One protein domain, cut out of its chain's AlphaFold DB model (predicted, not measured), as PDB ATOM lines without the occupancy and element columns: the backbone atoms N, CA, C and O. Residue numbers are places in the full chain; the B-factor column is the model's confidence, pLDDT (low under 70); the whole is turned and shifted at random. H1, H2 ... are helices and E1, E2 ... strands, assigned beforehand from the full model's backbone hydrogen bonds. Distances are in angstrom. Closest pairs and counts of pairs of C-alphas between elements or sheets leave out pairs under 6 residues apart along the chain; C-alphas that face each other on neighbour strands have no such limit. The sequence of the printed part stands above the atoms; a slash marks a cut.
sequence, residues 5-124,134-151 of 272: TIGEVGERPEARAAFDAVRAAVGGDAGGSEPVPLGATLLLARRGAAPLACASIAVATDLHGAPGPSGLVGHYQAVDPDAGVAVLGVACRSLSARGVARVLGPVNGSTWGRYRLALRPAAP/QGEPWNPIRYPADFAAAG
ATOM      1  N   THR A   5     -39.913 -19.912   2.623       96.25
ATOM      2  CA  THR A   5     -41.233 -20.491   2.371       96.25
ATOM      3  C   THR A   5     -41.333 -21.846   3.049       96.25
ATOM      4  O   THR A   5     -40.358 -22.592   3.110       96.25
ATOM      5  N   ILE A   6     -42.506 -22.163   3.593       97.06
ATOM      6  CA  ILE A   6     -42.761 -23.430   4.282       97.06
ATOM      7  C   ILE A   6     -43.985 -24.059   3.645       97.06
ATOM      8  O   ILE A   6     -45.008 -23.396   3.478       97.06
ATOM      9  N   GLY A   7     -43.870 -25.331   3.290       94.56
ATOM     10  CA  GLY A   7     -44.967 -26.098   2.721       94.56
ATOM     11  C   GLY A   7     -44.976 -27.522   3.240       94.56
ATOM     12  O   GLY A   7     -43.966 -28.025   3.743       94.56
ATOM     13  N   GLU A   8     -46.128 -28.168   3.099       95.69
ATOM     14  CA  GLU A   8     -46.239 -29.599   3.330       95.69
ATOM     15  C   GLU A   8     -45.503 -30.366   2.226       95.69
ATOM     16  O   GLU A   8     -45.549 -30.017   1.041       95.69
ATOM     17  N   VAL A   9     -44.793 -31.418   2.617       90.94
ATOM     18  CA  VAL A   9     -44.146 -32.330   1.678       90.94
ATOM     19  C   VAL A   9     -45.226 -33.262   1.145       90.94
ATOM     20  O   VAL A   9     -45.632 -34.206   1.818       90.94
ATOM     21  N   GLY A  10     -45.710 -32.969  -0.060       81.94
ATOM     22  CA  GLY A  10     -46.629 -33.856  -0.773       81.94
ATOM     23  C   GLY A  10     -45.963 -35.166  -1.213       81.94
ATOM     24  O   GLY A  10     -44.774 -35.390  -0.999       81.94
ATOM     25  N   GLU A  11     -46.713 -36.005  -1.923       77.75
ATOM     26  CA  GLU A  11     -46.283 -37.353  -2.341       77.75
ATOM     27  C   GLU A  11     -45.177 -37.374  -3.413       77.75
ATOM     28  O   GLU A  11     -44.677 -38.433  -3.790       77.75
ATOM     29  N   ARG A  12     -44.767 -36.205  -3.922       80.69
ATOM     30  CA  ARG A  12     -43.738 -36.107  -4.962       80.69
ATOM     31  C   ARG A  12     -42.377 -36.589  -4.429       80.69
ATOM     32  O   ARG A  12     -41.895 -36.022  -3.441       80.69
ATOM     33  N   PRO A  13     -41.693 -37.517  -5.128       86.00
ATOM     34  CA  PRO A  13     -40.404 -38.060  -4.690       86.00
ATOM     35  C   PRO A  13     -39.342 -36.994  -4.394       86.00
ATOM     36  O   PRO A  13     -38.630 -37.088  -3.402       86.00
ATOM     37  N   GLU A  14     -39.275 -35.932  -5.200       86.62
ATOM     38  CA  GLU A  14     -38.317 -34.830  -5.023       86.62
ATOM     39  C   GLU A  14     -38.512 -34.063  -3.709       86.62
ATOM     40  O   GLU A  14     -37.552 -33.621  -3.073       86.62
ATOM     41  N   ALA A  15     -39.767 -33.879  -3.291       84.88
ATOM     42  CA  ALA A  15     -40.081 -33.164  -2.063       84.88
ATOM     43  C   ALA A  15     -39.680 -34.011  -0.848       84.88
ATOM     44  O   ALA A  15     -39.080 -33.484   0.092       84.88
ATOM     45  N   ARG A  16     -39.942 -35.324  -0.910       90.56
ATOM     46  CA  ARG A  16     -39.508 -36.290   0.103       90.56
ATOM     47  C   ARG A  16     -37.985 -36.385   0.182       90.56
ATOM     48  O   ARG A  16     -37.435 -36.274   1.272       90.56
ATOM     49  N   ALA A  17     -37.307 -36.467  -0.959       91.38
ATOM     50  CA  ALA A  17     -35.849 -36.479  -1.020       91.38
ATOM     51  C   ALA A  17     -35.234 -35.224  -0.382       91.38
ATOM     52  O   ALA A  17     -34.231 -35.315   0.316       91.38
ATOM     53  N   ALA A  18     -35.848 -34.053  -0.559       92.62
ATOM     54  CA  ALA A  18     -35.371 -32.826   0.073       92.62
ATOM     55  C   ALA A  18     -35.596 -32.789   1.593       92.62
ATOM     56  O   ALA A  18     -34.755 -32.252   2.311       92.62
ATOM     57  N   PHE A  19     -36.700 -33.359   2.087       92.62
ATOM     58  CA  PHE A  19     -36.919 -33.561   3.522       92.62
ATOM     59  C   PHE A  19     -35.825 -34.458   4.114       92.62
ATOM     60  O   PHE A  19     -35.166 -34.082   5.082       92.62
ATOM     61  N   ASP A  20     -35.566 -35.602   3.481       90.38
ATOM     62  CA  ASP A  20     -34.540 -36.541   3.934       90.38
ATOM     63  C   ASP A  20     -33.114 -35.966   3.781       90.38
ATOM     64  O   ASP A  20     -32.251 -36.222   4.619       90.38
ATOM     65  N   ALA A  21     -32.873 -35.097   2.791       90.75
ATOM     66  CA  ALA A  21     -31.595 -34.403   2.620       90.75
ATOM     67  C   ALA A  21     -31.278 -33.439   3.776       90.75
ATOM     68  O   ALA A  21     -30.147 -33.430   4.259       90.75
ATOM     69  N   VAL A  22     -32.257 -32.663   4.263       91.88
ATOM     70  CA  VAL A  22     -32.061 -31.802   5.451       91.88
ATOM     71  C   VAL A  22     -31.702 -32.652   6.663       91.88
ATOM     72  O   VAL A  22     -30.789 -32.314   7.414       91.88
ATOM     73  N   ARG A  23     -32.388 -33.786   6.826       89.38
ATOM     74  CA  ARG A  23     -32.140 -34.713   7.930       89.38
ATOM     75  C   ARG A  23     -30.750 -35.331   7.895       89.38
ATOM     76  O   ARG A  23     -30.136 -35.499   8.944       89.38
ATOM     77  N   ALA A  24     -30.241 -35.636   6.705       86.25
ATOM     78  CA  ALA A  24     -28.884 -36.139   6.531       86.25
ATOM     79  C   ALA A  24     -27.816 -35.050   6.763       86.25
ATOM     80  O   ALA A  24     -26.752 -35.346   7.301       86.25
ATOM     81  N   ALA A  25     -28.097 -33.795   6.391       85.12
ATOM     82  CA  ALA A  25     -27.119 -32.705   6.401       85.12
ATOM     83  C   ALA A  25     -26.672 -32.255   7.801       85.12
ATOM     84  O   ALA A  25     -25.549 -31.784   7.958       85.12
ATOM     85  N   VAL A  26     -27.521 -32.391   8.824       73.94
ATOM     86  CA  VAL A  26     -27.184 -31.983  10.203       73.94
ATOM     87  C   VAL A  26     -26.192 -32.949  10.874       73.94
ATOM     88  O   VAL A  26     -25.552 -32.588  11.861       73.94
ATOM     89  N   GLY A  27     -25.978 -34.138  10.298       57.84
ATOM     90  CA  GLY A  27     -24.999 -35.110  10.783       57.84
ATOM     91  C   GLY A  27     -25.328 -35.701  12.160       57.84
ATOM     92  O   GLY A  27     -26.350 -35.392  12.772       57.84
ATOM     93  N   GLY A  28     -24.455 -36.596  12.633       57.88
ATOM     94  CA  GLY A  28     -24.567 -37.278  13.926       57.88
ATOM     95  C   GLY A  28     -25.685 -38.323  13.995       57.88
ATOM     96  O   GLY A  28     -26.548 -38.413  13.118       57.88
ATOM     97  N   ASP A  29     -25.712 -39.102  15.079       52.03
ATOM     98  CA  ASP A  29     -26.817 -40.030  15.331       52.03
ATOM     99  C   ASP A  29     -28.179 -39.301  15.321       52.03
ATOM    100  O   ASP A  29     -29.174 -39.958  15.054       52.03
ATOM    101  N   ALA A  30     -28.258 -37.966  15.487       48.41
ATOM    102  CA  ALA A  30     -29.496 -37.160  15.467       48.41
ATOM    103  C   ALA A  30     -30.324 -37.209  14.175       48.41
ATOM    104  O   ALA A  30     -31.540 -37.023  14.250       48.41
ATOM    105  N   GLY A  31     -29.710 -37.415  13.009       44.94
ATOM    106  CA  GLY A  31     -30.349 -37.048  11.739       44.94
ATOM    107  C   GLY A  31     -31.071 -38.166  10.984       44.94
ATOM    108  O   GLY A  31     -32.196 -37.980  10.518       44.94
ATOM    109  N   GLY A  32     -30.448 -39.337  10.834       50.66
ATOM    110  CA  GLY A  32     -30.677 -40.125   9.613       50.66
ATOM    111  C   GLY A  32     -31.560 -41.373   9.676       50.66
ATOM    112  O   GLY A  32     -32.039 -41.789   8.627       50.66
ATOM    113  N   SER A  33     -31.770 -42.011  10.832       59.84
ATOM    114  CA  SER A  33     -32.239 -43.414  10.830       59.84
ATOM    115  C   SER A  33     -33.674 -43.657  11.290       59.84
ATOM    116  O   SER A  33     -34.246 -44.677  10.913       59.84
ATOM    117  N   GLU A  34     -34.275 -42.768  12.086       80.31
ATOM    118  CA  GLU A  34     -35.622 -43.032  12.609       80.31
ATOM    119  C   GLU A  34     -36.680 -42.845  11.509       80.31
ATOM    120  O   GLU A  34     -36.710 -41.795  10.852       80.31
ATOM    121  N   PRO A  35     -37.527 -43.856  11.252       84.44
ATOM    122  CA  PRO A  35     -38.578 -43.739  10.257       84.44
ATOM    123  C   PRO A  35     -39.637 -42.749  10.739       84.44
ATOM    124  O   PRO A  35     -40.062 -42.784  11.893       84.44
ATOM    125  N   VAL A  36     -40.111 -41.893   9.833       88.81
ATOM    126  CA  VAL A  36     -41.286 -41.073  10.134       88.81
ATOM    127  C   VAL A  36     -42.530 -41.970  10.085       88.81
ATOM    128  O   VAL A  36     -42.702 -42.669   9.082       88.81
ATOM    129  N   PRO A  37     -43.408 -41.946  11.108       86.25
ATOM    130  CA  PRO A  37     -44.641 -42.723  11.108       86.25
ATOM    131  C   PRO A  37     -45.519 -42.457   9.882       86.25
ATOM    132  O   PRO A  37     -45.630 -41.322   9.406       86.25
ATOM    133  N   LEU A  38     -46.190 -43.506   9.404       83.50
ATOM    134  CA  LEU A  38     -47.207 -43.380   8.363       83.50
ATOM    135  C   LEU A  38     -48.334 -42.454   8.850       83.50
ATOM    136  O   LEU A  38     -48.794 -42.566   9.983       83.50
ATOM    137  N   GLY A  39     -48.761 -41.521   7.996       88.19
ATOM    138  CA  GLY A  39     -49.808 -40.542   8.317       88.19
ATOM    139  C   GLY A  39     -49.324 -39.254   8.994       88.19
ATOM    140  O   GLY A  39     -50.116 -38.323   9.145       88.19
ATOM    141  N   ALA A  40     -48.041 -39.140   9.357       93.81
ATOM    142  CA  ALA A  40     -47.488 -37.859   9.793       93.81
ATOM    143  C   ALA A  40     -47.426 -36.864   8.621       93.81
ATOM    144  O   ALA A  40     -46.997 -37.200   7.516       93.81
ATOM    145  N   THR A  41     -47.805 -35.612   8.871       96.88
ATOM    146  CA  THR A  41     -47.617 -34.528   7.902       96.88
ATOM    147  C   THR A  41     -46.180 -34.039   7.986       96.88
ATOM    148  O   THR A  41     -45.678 -33.727   9.063       96.88
ATOM    149  N   LEU A  42     -45.512 -33.952   6.847       97.00
ATOM    150  CA  LEU A  42     -44.136 -33.488   6.754       97.00
ATOM    151  C   LEU A  42     -44.118 -32.015   6.348       97.00
ATOM    152  O   LEU A  42     -44.808 -31.628   5.412       97.00
ATOM    153  N   LEU A  43     -43.306 -31.204   7.013       98.06
ATOM    154  CA  LEU A  43     -43.100 -29.790   6.723       98.06
ATOM    155  C   LEU A  43     -41.663 -29.562   6.273       98.06
ATOM    156  O   LEU A  43     -40.727 -30.121   6.850       98.06
ATOM    157  N   LEU A  44     -41.489 -28.709   5.267       97.62
ATOM    158  CA  LEU A  44     -40.185 -28.352   4.724       97.62
ATOM    159  C   LEU A  44     -40.094 -26.841   4.514       97.62
ATOM    160  O   LEU A  44     -40.891 -26.259   3.778       97.62
ATOM    161  N   ALA A  45     -39.097 -26.227   5.143       97.56
ATOM    162  CA  ALA A  45     -38.715 -24.839   4.941       97.56
ATOM    163  C   ALA A  45     -37.649 -24.736   3.848       97.56
ATOM    164  O   ALA A  45     -36.669 -25.490   3.837       97.56
ATOM    165  N   ARG A  46     -37.820 -23.779   2.938       96.12
ATOM    166  CA  ARG A  46     -36.911 -23.527   1.820       96.12
ATOM    167  C   ARG A  46     -36.600 -22.050   1.666       96.12
ATOM    168  O   ARG A  46     -37.418 -21.195   1.988       96.12
ATOM    169  N   ARG A  47     -35.443 -21.760   1.075       95.50
ATOM    170  CA  ARG A  47     -35.105 -20.446   0.517       95.50
ATOM    171  C   ARG A  47     -34.811 -20.633  -0.969       95.50
ATOM    172  O   ARG A  47     -33.767 -21.159  -1.345       95.50
ATOM    173  N   GLY A  48     -35.769 -20.267  -1.820       91.56
ATOM    174  CA  GLY A  48     -35.747 -20.686  -3.225       91.56
ATOM    175  C   GLY A  48     -35.794 -22.216  -3.339       91.56
ATOM    176  O   GLY A  48     -36.677 -22.851  -2.767       91.56
ATOM    177  N   ALA A  49     -34.833 -22.817  -4.045       89.31
ATOM    178  CA  ALA A  49     -34.735 -24.274  -4.175       89.31
ATOM    179  C   ALA A  49     -34.053 -24.960  -2.975       89.31
ATOM    180  O   ALA A  49     -34.247 -26.159  -2.776       89.31
ATOM    181  N   ALA A  50     -33.289 -24.227  -2.160       93.75
ATOM    182  CA  ALA A  50     -32.495 -24.807  -1.079       93.75
ATOM    183  C   ALA A  50     -33.388 -25.222   0.107       93.75
ATOM    184  O   ALA A  50     -34.085 -24.357   0.649       93.75
ATOM    185  N   PRO A  51     -33.397 -26.504   0.520       95.44
ATOM    186  CA  PRO A  51     -34.088 -26.942   1.724       95.44
ATOM    187  C   PRO A  51     -33.240 -26.637   2.967       95.44
ATOM    188  O   PRO A  51     -32.040 -26.898   2.984       95.44
ATOM    189  N   LEU A  52     -33.860 -26.045   3.990       96.62
ATOM    190  CA  LEU A  52     -33.148 -25.443   5.123       96.62
ATOM    191  C   LEU A  52     -33.558 -25.989   6.491       96.62
ATOM    192  O   LEU A  52     -32.749 -26.009   7.415       96.62
ATOM    193  N   ALA A  53     -34.812 -26.402   6.643       96.88
ATOM    194  CA  ALA A  53     -35.299 -27.027   7.863       96.88
ATOM    195  C   ALA A  53     -36.497 -27.918   7.551       96.88
ATOM    196  O   ALA A  53     -37.206 -27.694   6.572       96.88
ATOM    197  N   CYS A  54     -36.740 -28.915   8.383       96.56
ATOM    198  CA  CYS A  54     -37.875 -29.804   8.267       96.56
ATOM    199  C   CYS A  54     -38.408 -30.206   9.638       96.56
ATOM    200  O   CYS A  54     -37.685 -30.166  10.629       96.56
ATOM    201  N   ALA A  55     -39.673 -30.610   9.679       97.38
ATOM    202  CA  ALA A  55     -40.304 -31.219  10.842       97.38
ATOM    203  C   ALA A  55     -41.431 -32.152  10.385       97.38
ATOM    204  O   ALA A  55     -42.012 -31.964   9.321       97.38
ATOM    205  N   SER A  56     -41.764 -33.143  11.195       96.94
ATOM    206  CA  SER A  56     -42.995 -33.925  11.075       96.94
ATOM    207  C   SER A  56     -43.995 -33.464  12.130       96.94
ATOM    208  O   SER A  56     -43.587 -33.135  13.247       96.94
ATOM    209  N   ILE A  57     -45.282 -33.481  11.797       97.88
ATOM    210  CA  ILE A  57     -46.370 -33.241  12.737       97.88
ATOM    211  C   ILE A  57     -47.396 -34.370  12.699       97.88
ATOM    212  O   ILE A  57     -47.757 -34.870  11.633       97.88
ATOM    213  N   ALA A  58     -47.894 -34.745  13.870       96.69
ATOM    214  CA  ALA A  58     -48.954 -35.734  14.035       96.69
ATOM    215  C   ALA A  58     -49.877 -35.326  15.189       96.69
ATOM    216  O   ALA A  58     -49.542 -34.440  15.973       96.69
ATOM    217  N   VAL A  59     -51.042 -35.962  15.295       96.00
ATOM    218  CA  VAL A  59     -51.916 -35.840  16.467       96.00
ATOM    219  C   VAL A  59     -51.953 -37.195  17.151       96.00
ATOM    220  O   VAL A  59     -52.210 -38.202  16.497       96.00
ATOM    221  N   ALA A  60     -51.697 -37.205  18.453       93.62
ATOM    222  CA  ALA A  60     -51.885 -38.362  19.314       93.62
ATOM    223  C   ALA A  60     -52.950 -38.037  20.361       93.62
ATOM    224  O   ALA A  60     -53.079 -36.890  20.791       93.62
ATOM    225  N   THR A  61     -53.725 -39.034  20.768       91.75
ATOM    226  CA  THR A  61     -54.787 -38.885  21.767       91.75
ATOM    227  C   THR A  61     -54.436 -39.661  23.023       91.75
ATOM    228  O   THR A  61     -53.887 -40.755  22.932       91.75
ATOM    229  N   ASP A  62     -54.781 -39.092  24.178       87.25
ATOM    230  CA  ASP A  62     -54.722 -39.765  25.482       87.25
ATOM    231  C   ASP A  62     -53.329 -40.277  25.861       87.25
ATOM    232  O   ASP A  62     -53.150 -41.354  26.429       87.25
ATOM    233  N   LEU A  63     -52.324 -39.442  25.587       91.38
ATOM    234  CA  LEU A  63     -50.973 -39.629  26.099       91.38
ATOM    235  C   LEU A  63     -50.994 -39.613  27.634       91.38
ATOM    236  O   LEU A  63     -51.687 -38.792  28.247       91.38
ATOM    237  N   HIS A  64     -50.191 -40.463  28.278       90.06
ATOM    238  CA  HIS A  64     -50.114 -40.476  29.740       90.06
ATOM    239  C   HIS A  64     -49.706 -39.094  30.293       90.06
ATOM    240  O   HIS A  64     -48.752 -38.477  29.821       90.06
ATOM    241  N   GLY A  65     -50.445 -38.570  31.276       89.88
ATOM    242  CA  GLY A  65     -50.253 -37.208  31.804       89.88
ATOM    243  C   GLY A  65     -50.701 -36.073  30.867       89.88
ATOM    244  O   GLY A  65     -50.521 -34.896  31.188       89.88
ATOM    245  N   ALA A  66     -51.314 -36.390  29.723       91.25
ATOM    246  CA  ALA A  66     -51.857 -35.424  28.775       91.25
ATOM    247  C   ALA A  66     -53.156 -35.925  28.105       91.25
ATOM    248  O   ALA A  66     -53.149 -36.220  26.908       91.25
ATOM    249  N   PRO A  67     -54.280 -35.986  28.851       89.94
ATOM    250  CA  PRO A  67     -55.553 -36.473  28.322       89.94
ATOM    251  C   PRO A  67     -56.067 -35.601  27.168       89.94
ATOM    252  O   PRO A  67     -55.892 -34.374  27.172       89.94
ATOM    253  N   GLY A  68     -56.738 -36.241  26.208       92.31
ATOM    254  CA  GLY A  68     -57.238 -35.612  24.992       92.31
ATOM    255  C   GLY A  68     -56.192 -35.477  23.874       92.31
ATOM    256  O   GLY A  68     -55.089 -36.027  23.954       92.31
ATOM    257  N   PRO A  69     -56.536 -34.764  22.787       95.06
ATOM    258  CA  PRO A  69     -55.676 -34.638  21.619       95.06
ATOM    259  C   PRO A  69     -54.480 -33.710  21.881       95.06
ATOM    260  O   PRO A  69     -54.625 -32.549  22.278       95.06
ATOM    261  N   SER A  70     -53.290 -34.229  21.592       96.44
ATOM    262  CA  SER A  70     -52.005 -33.542  21.653       96.44
ATOM    263  C   SER A  70     -51.355 -33.540  20.273       96.44
ATOM    264  O   SER A  70     -51.250 -34.573  19.613       96.44
ATOM    265  N   GLY A  71     -50.899 -32.375  19.825       97.62
ATOM    266  CA  GLY A  71     -50.051 -32.272  18.647       97.62
ATOM    267  C   GLY A  71     -48.628 -32.704  18.976       97.62
ATOM    268  O   GLY A  71     -48.093 -32.321  20.011       97.62
ATOM    269  N   LEU A  72     -48.007 -33.479  18.099       97.69
ATOM    270  CA  LEU A  72     -46.617 -33.901  18.207       97.69
ATOM    271  C   LEU A  72     -45.812 -33.222  17.110       97.69
ATOM    272  O   LEU A  72     -46.214 -33.267  15.949       97.69
ATOM    273  N   VAL A  73     -44.679 -32.625  17.466       98.12
ATOM    274  CA  VAL A  73     -43.676 -32.126  16.522       98.12
ATOM    275  C   VAL A  73     -42.426 -32.972  16.684       98.12
ATOM    276  O   VAL A  73     -41.803 -32.956  17.739       98.12
ATOM    277  N   GLY A  74     -42.052 -33.710  15.647       95.56
ATOM    278  CA  GLY A  74     -40.902 -34.616  15.642       95.56
ATOM    279  C   GLY A  74     -40.060 -34.458  14.389       95.56
ATOM    280  O   GLY A  74     -40.388 -33.661  13.515       95.56
ATOM    281  N   HIS A  75     -38.995 -35.240  14.270       94.12
ATOM    282  CA  HIS A  75     -38.076 -35.271  13.128       94.12
ATOM    283  C   HIS A  75     -37.600 -33.869  12.717       94.12
ATOM    284  O   HIS A  75     -37.365 -33.601  11.538       94.12
ATOM    285  N   TYR A  76     -37.506 -32.971  13.703       95.94
ATOM    286  CA  TYR A  76     -37.058 -31.607  13.505       95.94
ATOM    287  C   TYR A  76     -35.571 -31.614  13.182       95.94
ATOM    288  O   TYR A  76     -34.767 -32.132  13.958       95.94
ATOM    289  N   GLN A  77     -35.227 -31.044  12.036       94.56
ATOM    290  CA  GLN A  77     -33.853 -30.807  11.627       94.56
ATOM    291  C   GLN A  77     -33.778 -29.443  10.960       94.56
ATOM    292  O   GLN A  77     -34.663 -29.058  10.202       94.56
ATOM    293  N   ALA A  78     -32.715 -28.708  11.229       94.44
ATOM    294  CA  ALA A  78     -32.460 -27.406  10.637       94.44
ATOM    295  C   ALA A  78     -30.976 -27.275  10.313       94.44
ATOM    296  O   ALA A  78     -30.134 -27.735  11.082       94.44
ATOM    297  N   VAL A  79     -30.656 -26.598   9.215       93.44
ATOM    298  CA  VAL A  79     -29.310 -26.086   8.904       93.44
ATOM    299  C   VAL A  79     -29.244 -24.561   9.041       93.44
ATOM    300  O   VAL A  79     -28.167 -24.010   9.230       93.44
ATOM    301  N   ASP A  80     -30.399 -23.891   9.018       94.44
ATOM    302  CA  ASP A  80     -30.564 -22.441   9.152       94.44
ATOM    303  C   ASP A  80     -31.490 -22.151  10.356       94.44
ATOM    304  O   ASP A  80     -32.588 -22.718  10.406       94.44
ATOM    305  N   PRO A  81     -31.064 -21.341  11.348       92.81
ATOM    306  CA  PRO A  81     -31.851 -21.079  12.558       92.81
ATOM    307  C   PRO A  81     -33.213 -20.432  12.286       92.81
ATOM    308  O   PRO A  81     -34.221 -20.887  12.824       92.81
ATOM    309  N   ASP A  82     -33.271 -19.433  11.403       96.12
ATOM    310  CA  ASP A  82     -34.516 -18.722  11.092       96.12
ATOM    311  C   ASP A  82     -35.522 -19.660  10.419       96.12
ATOM    312  O   ASP A  82     -36.710 -19.661  10.750       96.12
ATOM    313  N   ALA A  83     -35.050 -20.514   9.504       97.38
ATOM    314  CA  ALA A  83     -35.880 -21.546   8.889       97.38
ATOM    315  C   ALA A  83     -36.367 -22.583   9.913       97.38
ATOM    316  O   ALA A  83     -37.507 -23.046   9.818       97.38
ATOM    317  N   GLY A  84     -35.523 -22.918  10.891       97.12
ATOM    318  CA  GLY A  84     -35.839 -23.806  12.004       97.12
ATOM    319  C   GLY A  84     -36.976 -23.281  12.882       97.12
ATOM    320  O   GLY A  84     -38.017 -23.929  13.023       97.12
ATOM    321  N   VAL A  85     -36.836 -22.057  13.390       98.31
ATOM    322  CA  VAL A  85     -37.887 -21.392  14.178       98.31
ATOM    323  C   VAL A  85     -39.169 -21.241  13.357       98.31
ATOM    324  O   VAL A  85     -40.269 -21.513  13.845       98.31
ATOM    325  N   ALA A  86     -39.049 -20.866  12.080       98.25
ATOM    326  CA  ALA A  86     -40.205 -20.677  11.217       98.25
ATOM    327  C   ALA A  86     -40.981 -21.987  10.968       98.25
ATOM    328  O   ALA A  86     -42.216 -21.968  11.018       98.25
ATOM    329  N   VAL A  87     -40.299 -23.125  10.743       98.50
ATOM    330  CA  VAL A  87     -40.975 -24.420  10.535       98.50
ATOM    331  C   VAL A  87     -41.673 -24.908  11.804       98.50
ATOM    332  O   VAL A  87     -42.796 -25.401  11.710       98.50
ATOM    333  N   LEU A  88     -41.084 -24.688  12.986       98.75
ATOM    334  CA  LEU A  88     -41.732 -24.970  14.272       98.75
ATOM    335  C   LEU A  88     -42.978 -24.095  14.476       98.75
ATOM    336  O   LEU A  88     -44.032 -24.587  14.877       98.75
ATOM    337  N   GLY A  89     -42.905 -22.811  14.119       98.25
ATOM    338  CA  GLY A  89     -44.059 -21.914  14.168       98.25
ATOM    339  C   GLY A  89     -45.203 -22.354  13.244       98.25
ATOM    340  O   GLY A  89     -46.369 -22.303  13.638       98.25
ATOM    341  N   VAL A  90     -44.894 -22.809  12.022       98.44
ATOM    342  CA  VAL A  90     -45.901 -23.397  11.116       98.44
ATOM    343  C   VAL A  90     -46.454 -24.698  11.687       98.44
ATOM    344  O   VAL A  90     -47.667 -24.868  11.680       98.44
ATOM    345  N   ALA A  91     -45.607 -25.570  12.238       98.44
ATOM    346  CA  ALA A  91     -46.030 -26.807  12.886       98.44
ATOM    347  C   ALA A  91     -47.078 -26.548  13.978       98.44
ATOM    348  O   ALA A  91     -48.157 -27.143  13.950       98.44
ATOM    349  N   CYS A  92     -46.811 -25.598  14.880       98.19
ATOM    350  CA  CYS A  92     -47.742 -25.213  15.940       98.19
ATOM    351  C   CYS A  92     -49.068 -24.672  15.392       98.19
ATOM    352  O   CYS A  92     -50.131 -25.078  15.861       98.19
ATOM    353  N   ARG A  93     -49.038 -23.798  14.374       97.56
ATOM    354  CA  ARG A  93     -50.265 -23.266  13.751       97.56
ATOM    355  C   ARG A  93     -51.073 -24.350  13.044       97.56
ATOM    356  O   ARG A  93     -52.286 -24.405  13.222       97.56
ATOM    357  N   SER A  94     -50.413 -25.228  12.290       97.69
ATOM    358  CA  SER A  94     -51.062 -26.342  11.595       97.69
ATOM    359  C   SER A  94     -51.697 -27.328  12.570       97.69
ATOM    360  O   SER A  94     -52.788 -27.821  12.308       97.69
ATOM    361  N   LEU A  95     -51.052 -27.601  13.706       97.81
ATOM    362  CA  LEU A  95     -51.615 -28.443  14.759       97.81
ATOM    363  C   LEU A  95     -52.781 -27.748  15.471       97.81
ATOM    364  O   LEU A  95     -53.837 -28.352  15.636       97.81
ATOM    365  N   SER A  96     -52.635 -26.469  15.821       96.38
ATOM    366  CA  SER A  96     -53.706 -25.672  16.432       96.38
ATOM    367  C   SER A  96     -54.962 -25.619  15.550       96.38
ATOM    368  O   SER A  96     -56.069 -25.810  16.049       96.38
ATOM    369  N   ALA A  97     -54.803 -25.483  14.228       96.69
ATOM    370  CA  ALA A  97     -55.906 -25.540  13.266       96.69
ATOM    371  C   ALA A  97     -56.618 -26.910  13.217       96.69
ATOM    372  O   ALA A  97     -57.767 -26.985  12.788       96.69
ATOM    373  N   ARG A  98     -55.970 -27.987  13.686       95.88
ATOM    374  CA  ARG A  98     -56.571 -29.323  13.870       95.88
ATOM    375  C   ARG A  98     -57.275 -29.474  15.226       95.88
ATOM    376  O   ARG A  98     -57.693 -30.574  15.572       95.88
ATOM    377  N   GLY A  99     -57.389 -28.398  16.006       94.06
ATOM    378  CA  GLY A  99     -58.117 -28.379  17.273       94.06
ATOM    379  C   GLY A  99     -57.372 -28.994  18.460       94.06
ATOM    380  O   GLY A  99     -57.997 -29.249  19.487       94.06
ATOM    381  N   VAL A 100     -56.057 -29.239  18.363       95.31
ATOM    382  CA  VAL A 100     -55.291 -29.710  19.530       95.31
ATOM    383  C   VAL A 100     -55.058 -28.560  20.510       95.31
ATOM    384  O   VAL A 100     -54.687 -27.454  20.120       95.31
ATOM    385  N   ALA A 101     -55.240 -28.835  21.801       89.50
ATOM    386  CA  ALA A 101     -55.064 -27.836  22.858       89.50
ATOM    387  C   ALA A 101     -53.593 -27.635  23.261       89.50
ATOM    388  O   ALA A 101     -53.258 -26.668  23.941       89.50
ATOM    389  N   ARG A 102     -52.714 -28.570  22.879       95.19
ATOM    390  CA  ARG A 102     -51.293 -28.561  23.233       95.19
ATOM    391  C   ARG A 102     -50.436 -29.139  22.119       95.19
ATOM    392  O   ARG A 102     -50.893 -30.005  21.374       95.19
ATOM    393  N   VAL A 103     -49.189 -28.690  22.056       97.75
ATOM    394  CA  VAL A 103     -48.168 -29.203  21.142       97.75
ATOM    395  C   VAL A 103     -46.949 -29.623  21.959       97.75
ATOM    396  O   VAL A 103     -46.437 -28.840  22.754       97.75
ATOM    397  N   LEU A 104     -46.511 -30.866  21.779       97.31
ATOM    398  CA  LEU A 104     -45.357 -31.469  22.434       97.31
ATOM    399  C   LEU A 104     -44.248 -31.666  21.404       97.31
ATOM    400  O   LEU A 104     -44.499 -32.096  20.278       97.31
ATOM    401  N   GLY A 105     -43.014 -31.360  21.785       95.38
ATOM    402  CA  GLY A 105     -41.880 -31.515  20.895       95.38
ATOM    403  C   GLY A 105     -40.538 -31.328  21.610       95.38
ATOM    404  O   GLY A 105     -40.483 -30.595  22.599       95.38
ATOM    405  N   PRO A 106     -39.465 -31.956  21.103       94.94
ATOM    406  CA  PRO A 106     -39.485 -32.910  19.992       94.94
ATOM    407  C   PRO A 106     -40.133 -34.242  20.411       94.94
ATOM    408  O   PRO A 106     -39.909 -34.686  21.524       94.94
ATOM    409  N   VAL A 107     -40.921 -34.881  19.544       95.12
ATOM    410  CA  VAL A 107     -41.450 -36.248  19.720       95.12
ATOM    411  C   VAL A 107     -41.511 -36.945  18.361       95.12
ATOM    412  O   VAL A 107     -42.382 -36.657  17.538       95.12
ATOM    413  N   ASN A 108     -40.598 -37.882  18.111       92.56
ATOM    414  CA  ASN A 108     -40.545 -38.692  16.895       92.56
ATOM    415  C   ASN A 108     -41.587 -39.815  16.958       92.56
ATOM    416  O   ASN A 108     -41.271 -40.976  17.203       92.56
ATOM    417  N   GLY A 109     -42.853 -39.450  16.756       89.38
ATOM    418  CA  GLY A 109     -43.990 -40.370  16.772       89.38
ATOM    419  C   GLY A 109     -44.455 -40.751  18.177       89.38
ATOM    420  O   GLY A 109     -45.632 -40.591  18.480       89.38
ATOM    421  N   SER A 110     -43.549 -41.208  19.042       90.31
ATOM    422  CA  SER A 110     -43.843 -41.582  20.432       90.31
ATOM    423  C   SER A 110     -42.594 -41.492  21.317       90.31
ATOM    424  O   SER A 110     -41.498 -41.183  20.844       90.31
ATOM    425  N   THR A 111     -42.738 -41.811  22.605       89.69
ATOM    426  CA  THR A 111     -41.614 -41.913  23.552       89.69
ATOM    427  C   THR A 111     -40.690 -43.113  23.296       89.69
ATOM    428  O   THR A 111     -39.693 -43.266  23.996       89.69
ATOM    429  N   TRP A 112     -41.004 -43.967  22.313       87.12
ATOM    430  CA  TRP A 112     -40.132 -45.058  21.853       87.12
ATOM    431  C   TRP A 112     -39.088 -44.595  20.829       87.12
ATOM    432  O   TRP A 112     -38.054 -45.246  20.678       87.12
ATOM    433  N   GLY A 113     -39.350 -43.482  20.135       87.81
ATOM    434  CA  GLY A 113     -38.370 -42.773  19.309       87.81
ATOM    435  C   GLY A 113     -37.635 -41.697  20.110       87.81
ATOM    436  O   GLY A 113     -37.682 -41.672  21.338       87.81
ATOM    437  N   ARG A 114     -36.977 -40.749  19.439       89.12
ATOM    438  CA  ARG A 114     -36.439 -39.562  20.131       89.12
ATOM    439  C   ARG A 114     -37.543 -38.601  20.526       89.12
ATOM    440  O   ARG A 114     -38.308 -38.150  19.680       89.12
ATOM    441  N   TYR A 115     -37.561 -38.215  21.795       92.56
ATOM    442  CA  TYR A 115     -38.580 -37.307  22.325       92.56
ATOM    443  C   TYR A 115     -38.033 -36.239  23.290       92.56
ATOM    444  O   TYR A 115     -38.774 -35.618  24.048       92.56
ATOM    445  N   ARG A 116     -36.712 -36.037  23.307       92.75
ATOM    446  CA  ARG A 116     -36.051 -35.077  24.196       92.75
ATOM    447  C   ARG A 116     -34.898 -34.367  23.500       92.75
ATOM    448  O   ARG A 116     -34.311 -34.902  22.564       92.75
ATOM    449  N   LEU A 117     -34.588 -33.163  23.979       91.69
ATOM    450  CA  LEU A 117     -33.388 -32.420  23.603       91.69
ATOM    451  C   LEU A 117     -32.312 -32.631  24.668       91.69
ATOM    452  O   LEU A 117     -32.573 -32.462  25.860       91.69
ATOM    453  N   ALA A 118     -31.099 -32.951  24.232       87.88
ATOM    454  CA  ALA A 118     -29.903 -32.845  25.044       87.88
ATOM    455  C   ALA A 118     -29.630 -31.371  25.364       87.88
ATOM    456  O   ALA A 118     -29.515 -30.524  24.468       87.88
ATOM    457  N   LEU A 119     -29.518 -31.083  26.658       86.31
ATOM    458  CA  LEU A 119     -29.059 -29.803  27.181       86.31
ATOM    459  C   LEU A 119     -27.565 -29.906  27.496       86.31
ATOM    460  O   LEU A 119     -27.065 -30.982  27.822       86.31
ATOM    461  N   ARG A 120     -26.841 -28.789  27.414       72.81
ATOM    462  CA  ARG A 120     -25.444 -28.760  27.858       72.81
ATOM    463  C   ARG A 120     -25.362 -28.725  29.384       72.81
ATOM    464  O   ARG A 120     -26.216 -28.089  30.007       72.81
ATOM    465  N   PRO A 121     -24.328 -29.344  29.982       64.94
ATOM    466  CA  PRO A 121     -23.986 -29.092  31.377       64.94
ATOM    467  C   PRO A 121     -23.765 -27.592  31.604       64.94
ATOM    468  O   PRO A 121     -23.237 -26.902  30.734       64.94
ATOM    469  N   ALA A 122     -24.136 -27.090  32.783       54.22
ATOM    470  CA  ALA A 122     -24.022 -25.669  33.127       54.22
ATOM    471  C   ALA A 122     -22.569 -25.139  33.150       54.22
ATOM    472  O   ALA A 122     -22.366 -23.929  33.127       54.22
ATOM    473  N   ALA A 123     -21.571 -26.029  33.174       51.06
ATOM    474  CA  ALA A 123     -20.150 -25.705  33.106       51.06
ATOM    475  C   ALA A 123     -19.477 -26.525  31.986       51.06
ATOM    476  O   ALA A 123     -18.996 -27.630  32.246       51.06
ATOM    477  N   PRO A 124     -19.473 -26.045  30.730       53.41
ATOM    478  CA  PRO A 124     -18.708 -26.686  29.668       53.41
ATOM    479  C   PRO A 124     -17.214 -26.485  29.950       53.41
ATOM    480  O   PRO A 124     -16.723 -25.361  29.971       53.41
ATOM    481  N   GLN A 134     -25.039 -43.877  24.333       72.00
ATOM    482  CA  GLN A 134     -25.970 -44.607  23.492       72.00
ATOM    483  C   GLN A 134     -27.375 -44.602  24.107       72.00
ATOM    484  O   GLN A 134     -27.556 -45.028  25.241       72.00
ATOM    485  N   GLY A 135     -28.368 -44.192  23.318       74.81
ATOM    486  CA  GLY A 135     -29.761 -44.092  23.763       74.81
ATOM    487  C   GLY A 135     -30.123 -42.729  24.355       74.81
ATOM    488  O   GLY A 135     -31.310 -42.458  24.533       74.81
ATOM    489  N   GLU A 136     -29.144 -41.850  24.591       80.62
ATOM    490  CA  GLU A 136     -29.417 -40.433  24.827       80.62
ATOM    491  C   GLU A 136     -29.620 -39.686  23.505       80.62
ATOM    492  O   GLU A 136     -29.028 -40.052  22.483       80.62
ATOM    493  N   PRO A 137     -30.470 -38.642  23.492       81.19
ATOM    494  CA  PRO A 137     -30.588 -37.780  22.338       81.19
ATOM    495  C   PRO A 137     -29.240 -37.102  22.097       81.19
ATOM    496  O   PRO A 137     -28.529 -36.709  23.020       81.19
ATOM    497  N   TRP A 138     -28.937 -36.895  20.828       82.50
ATOM    498  CA  TRP A 138     -27.981 -35.887  20.411       82.50
ATOM    499  C   TRP A 138     -28.751 -34.863  19.576       82.50
ATOM    500  O   TRP A 138     -29.690 -35.220  18.861       82.50
ATOM    501  N   ASN A 139     -28.389 -33.589  19.688       85.69
ATOM    502  CA  ASN A 139     -28.892 -32.517  18.837       85.69
ATOM    503  C   ASN A 139     -27.879 -31.370  18.799       85.69
ATOM    504  O   ASN A 139     -27.149 -31.166  19.776       85.69
ATOM    505  N   PRO A 140     -27.885 -30.555  17.730       86.38
ATOM    506  CA  PRO A 140     -27.169 -29.291  17.730       86.38
ATOM    507  C   PRO A 140     -27.515 -28.440  18.957       86.38
ATOM    508  O   PRO A 140     -28.675 -28.371  19.377       86.38
ATOM    509  N   ILE A 141     -26.506 -27.755  19.504       84.25
ATOM    510  CA  ILE A 141     -26.605 -26.968  20.748       84.25
ATOM    511  C   ILE A 141     -27.703 -25.897  20.714       84.25
ATOM    512  O   ILE A 141     -28.261 -25.546  21.747       84.25
ATOM    513  N   ARG A 142     -28.040 -25.400  19.521       87.88
ATOM    514  CA  ARG A 142     -29.045 -24.349  19.340       87.88
ATOM    515  C   ARG A 142     -30.491 -24.839  19.418       87.88
ATOM    516  O   ARG A 142     -31.370 -24.015  19.614       87.88
ATOM    517  N   TYR A 143     -30.766 -26.140  19.271       92.69
ATOM    518  CA  TYR A 143     -32.152 -26.627  19.154       92.69
ATOM    519  C   TYR A 143     -33.038 -26.230  20.344       92.69
ATOM    520  O   TYR A 143     -34.159 -25.793  20.104       92.69
ATOM    521  N   PRO A 144     -32.575 -26.270  21.610       93.56
ATOM    522  CA  PRO A 144     -33.348 -25.721  22.724       93.56
ATOM    523  C   PRO A 144     -33.755 -24.250  22.533       93.56
ATOM    524  O   PRO A 144     -34.878 -23.884  22.873       93.56
ATOM    525  N   ALA A 145     -32.878 -23.421  21.956       93.44
ATOM    526  CA  ALA A 145     -33.179 -22.023  21.651       93.44
ATOM    527  C   ALA A 145     -34.169 -21.889  20.482       93.44
ATOM    528  O   ALA A 145     -35.073 -21.064  20.567       93.44
ATOM    529  N   ASP A 146     -34.061 -22.729  19.446       96.56
ATOM    530  CA  ASP A 146     -35.022 -22.755  18.333       96.56
ATOM    531  C   ASP A 146     -36.447 -23.057  18.843       96.56
ATOM    532  O   ASP A 146     -37.408 -22.365  18.502       96.56
ATOM    533  N   PHE A 147     -36.583 -24.067  19.713       98.00
ATOM    534  CA  PHE A 147     -37.857 -24.428  20.342       98.00
ATOM    535  C   PHE A 147     -38.392 -23.301  21.233       98.00
ATOM    536  O   PHE A 147     -39.566 -22.941  21.124       98.00
ATOM    537  N   ALA A 148     -37.544 -22.702  22.073       97.38
ATOM    538  CA  ALA A 148     -37.941 -21.576  22.916       97.38
ATOM    539  C   ALA A 148     -38.413 -20.370  22.081       97.38
ATOM    540  O   ALA A 148     -39.462 -19.795  22.367       97.38
ATOM    541  N   ALA A 149     -37.696 -20.029  21.005       97.81
ATOM    542  CA  ALA A 149     -38.063 -18.947  20.089       97.81
ATOM    543  C   ALA A 149     -39.378 -19.221  19.338       97.81
ATOM    544  O   ALA A 149     -40.107 -18.287  19.004       97.81
ATOM    545  N   ALA A 150     -39.720 -20.493  19.114       97.88
ATOM    546  CA  ALA A 150     -41.008 -20.911  18.563       97.88
ATOM    547  C   ALA A 150     -42.146 -20.982  19.608       97.88
ATOM    548  O   ALA A 150     -43.272 -21.342  19.256       97.88
ATOM    549  N   GLY A 151     -41.881 -20.633  20.874       97.44
ATOM    550  CA  GLY A 151     -42.875 -20.560  21.950       97.44
ATOM    551  C   GLY A 151     -43.041 -21.838  22.780       97.44
ATOM    552  O   GLY A 151     -43.997 -21.938  23.550       97.44
TER     553      GLY A 151
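AT A GLANCE: This is residues 5 to 124 and 134 to 151 of the 272 residues of an uncharacterized protein of Candidatus Eisenbacteria bacterium (UniProt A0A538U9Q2). A strongly twisted sheet of five strands curls round one long helix, H2, while a second helix, H1, crosses the sheet's other face, giving three layers. The short helix H3 packs on H2, and a long stretch with no named element, residues 105 to 124, leads away from the sheet to a cut. The printed part has 138 residues, with three named helices and five named strands in the order E1 H1 E2 E3 E4 H2 E5 H3. The class is mixed, helices and strands; the sheet, in the order E1 E2 E3 E4 E5, is mixed too, with E4 and E5 parallel and the other neighbours antiparallel. The whole is compact, with a radius of gyration of the C-alphas of 14.3 A, and spans 42 by 40 by 26 A.

IN THESE COORDINATES: E1, residues 5 to 8, begins at C-alpha 5 (-41.233, -20.491, 2.371). H1, residues 13 to 25, is 18.1 A long. E2, residues 41 to 47, measures 20.2 A. E3, residues 50 to 63, is the longest strand, 36.1 A, and bends by 50 degrees at residue 60. E4, residues 66 to 78, measures 27.7 A and bends by 90 degrees at residue 69. H2, residues 81 to 96, is 22.7 A long and begins at C-alpha 81 (-31.851, -21.079, 12.558). E5 is residues 102 to 104. H3, residues 143 to 149, ends at C-alpha 149 (-38.063, -18.947, 20.089).

HOW THE PARTS SIT: E2, E3 and E4 form a meander, each strand the antiparallel neighbour of the one before, made of two hairpins. N 43 and O 55 are 2.8 A apart between E2 and E3, and N 58 and O 72 are 3.1 A apart between E3 and E4. Edge strand E1 pairs with E2 through N 7 and O 44, 3.2 A. At the other edge, E5 is parallel to E4, with N 104 and O 71 at 2.8 A. E4, H2 and E5 make a strand-helix-strand unit, two parallel strands with a helix between, its crossover right-handed. The sheet curls round H2; the closest C-alphas of H2 and E3, Gly 84 and Ala 53, are 5.3 A apart. H1 is on the opposite face at a height over the sheet of 8.4 A, and runs across the strands, at 83 degrees to E3 on the local plane. H3 touches H2, at residues 81 to 88 of H2 alone, with the C-alphas of Asp 146 and Val 85 closest at 5.2 A; the tilt is steep, 63 degrees, the same way. H3 only grazes the sheet, with residues 143 to 147. H1 is apart from H2 and H3. In H1, H2 and H3 every O i to N i+4 pair is within hydrogen-bond range.

THE WHOLE: The two farthest C-alphas, of Arg 12 and Ala 123, are 46.0 A apart. Residues 125 to 133 are not printed, and C-alphas 124 and 134 are 20.3 A apart across the cut. Of the links printed whole, H1 to E2 is long and the others are tight. Mean pLDDT of the printed part is 89.1; residues 27 to 33 and 121 to 124 are under 70.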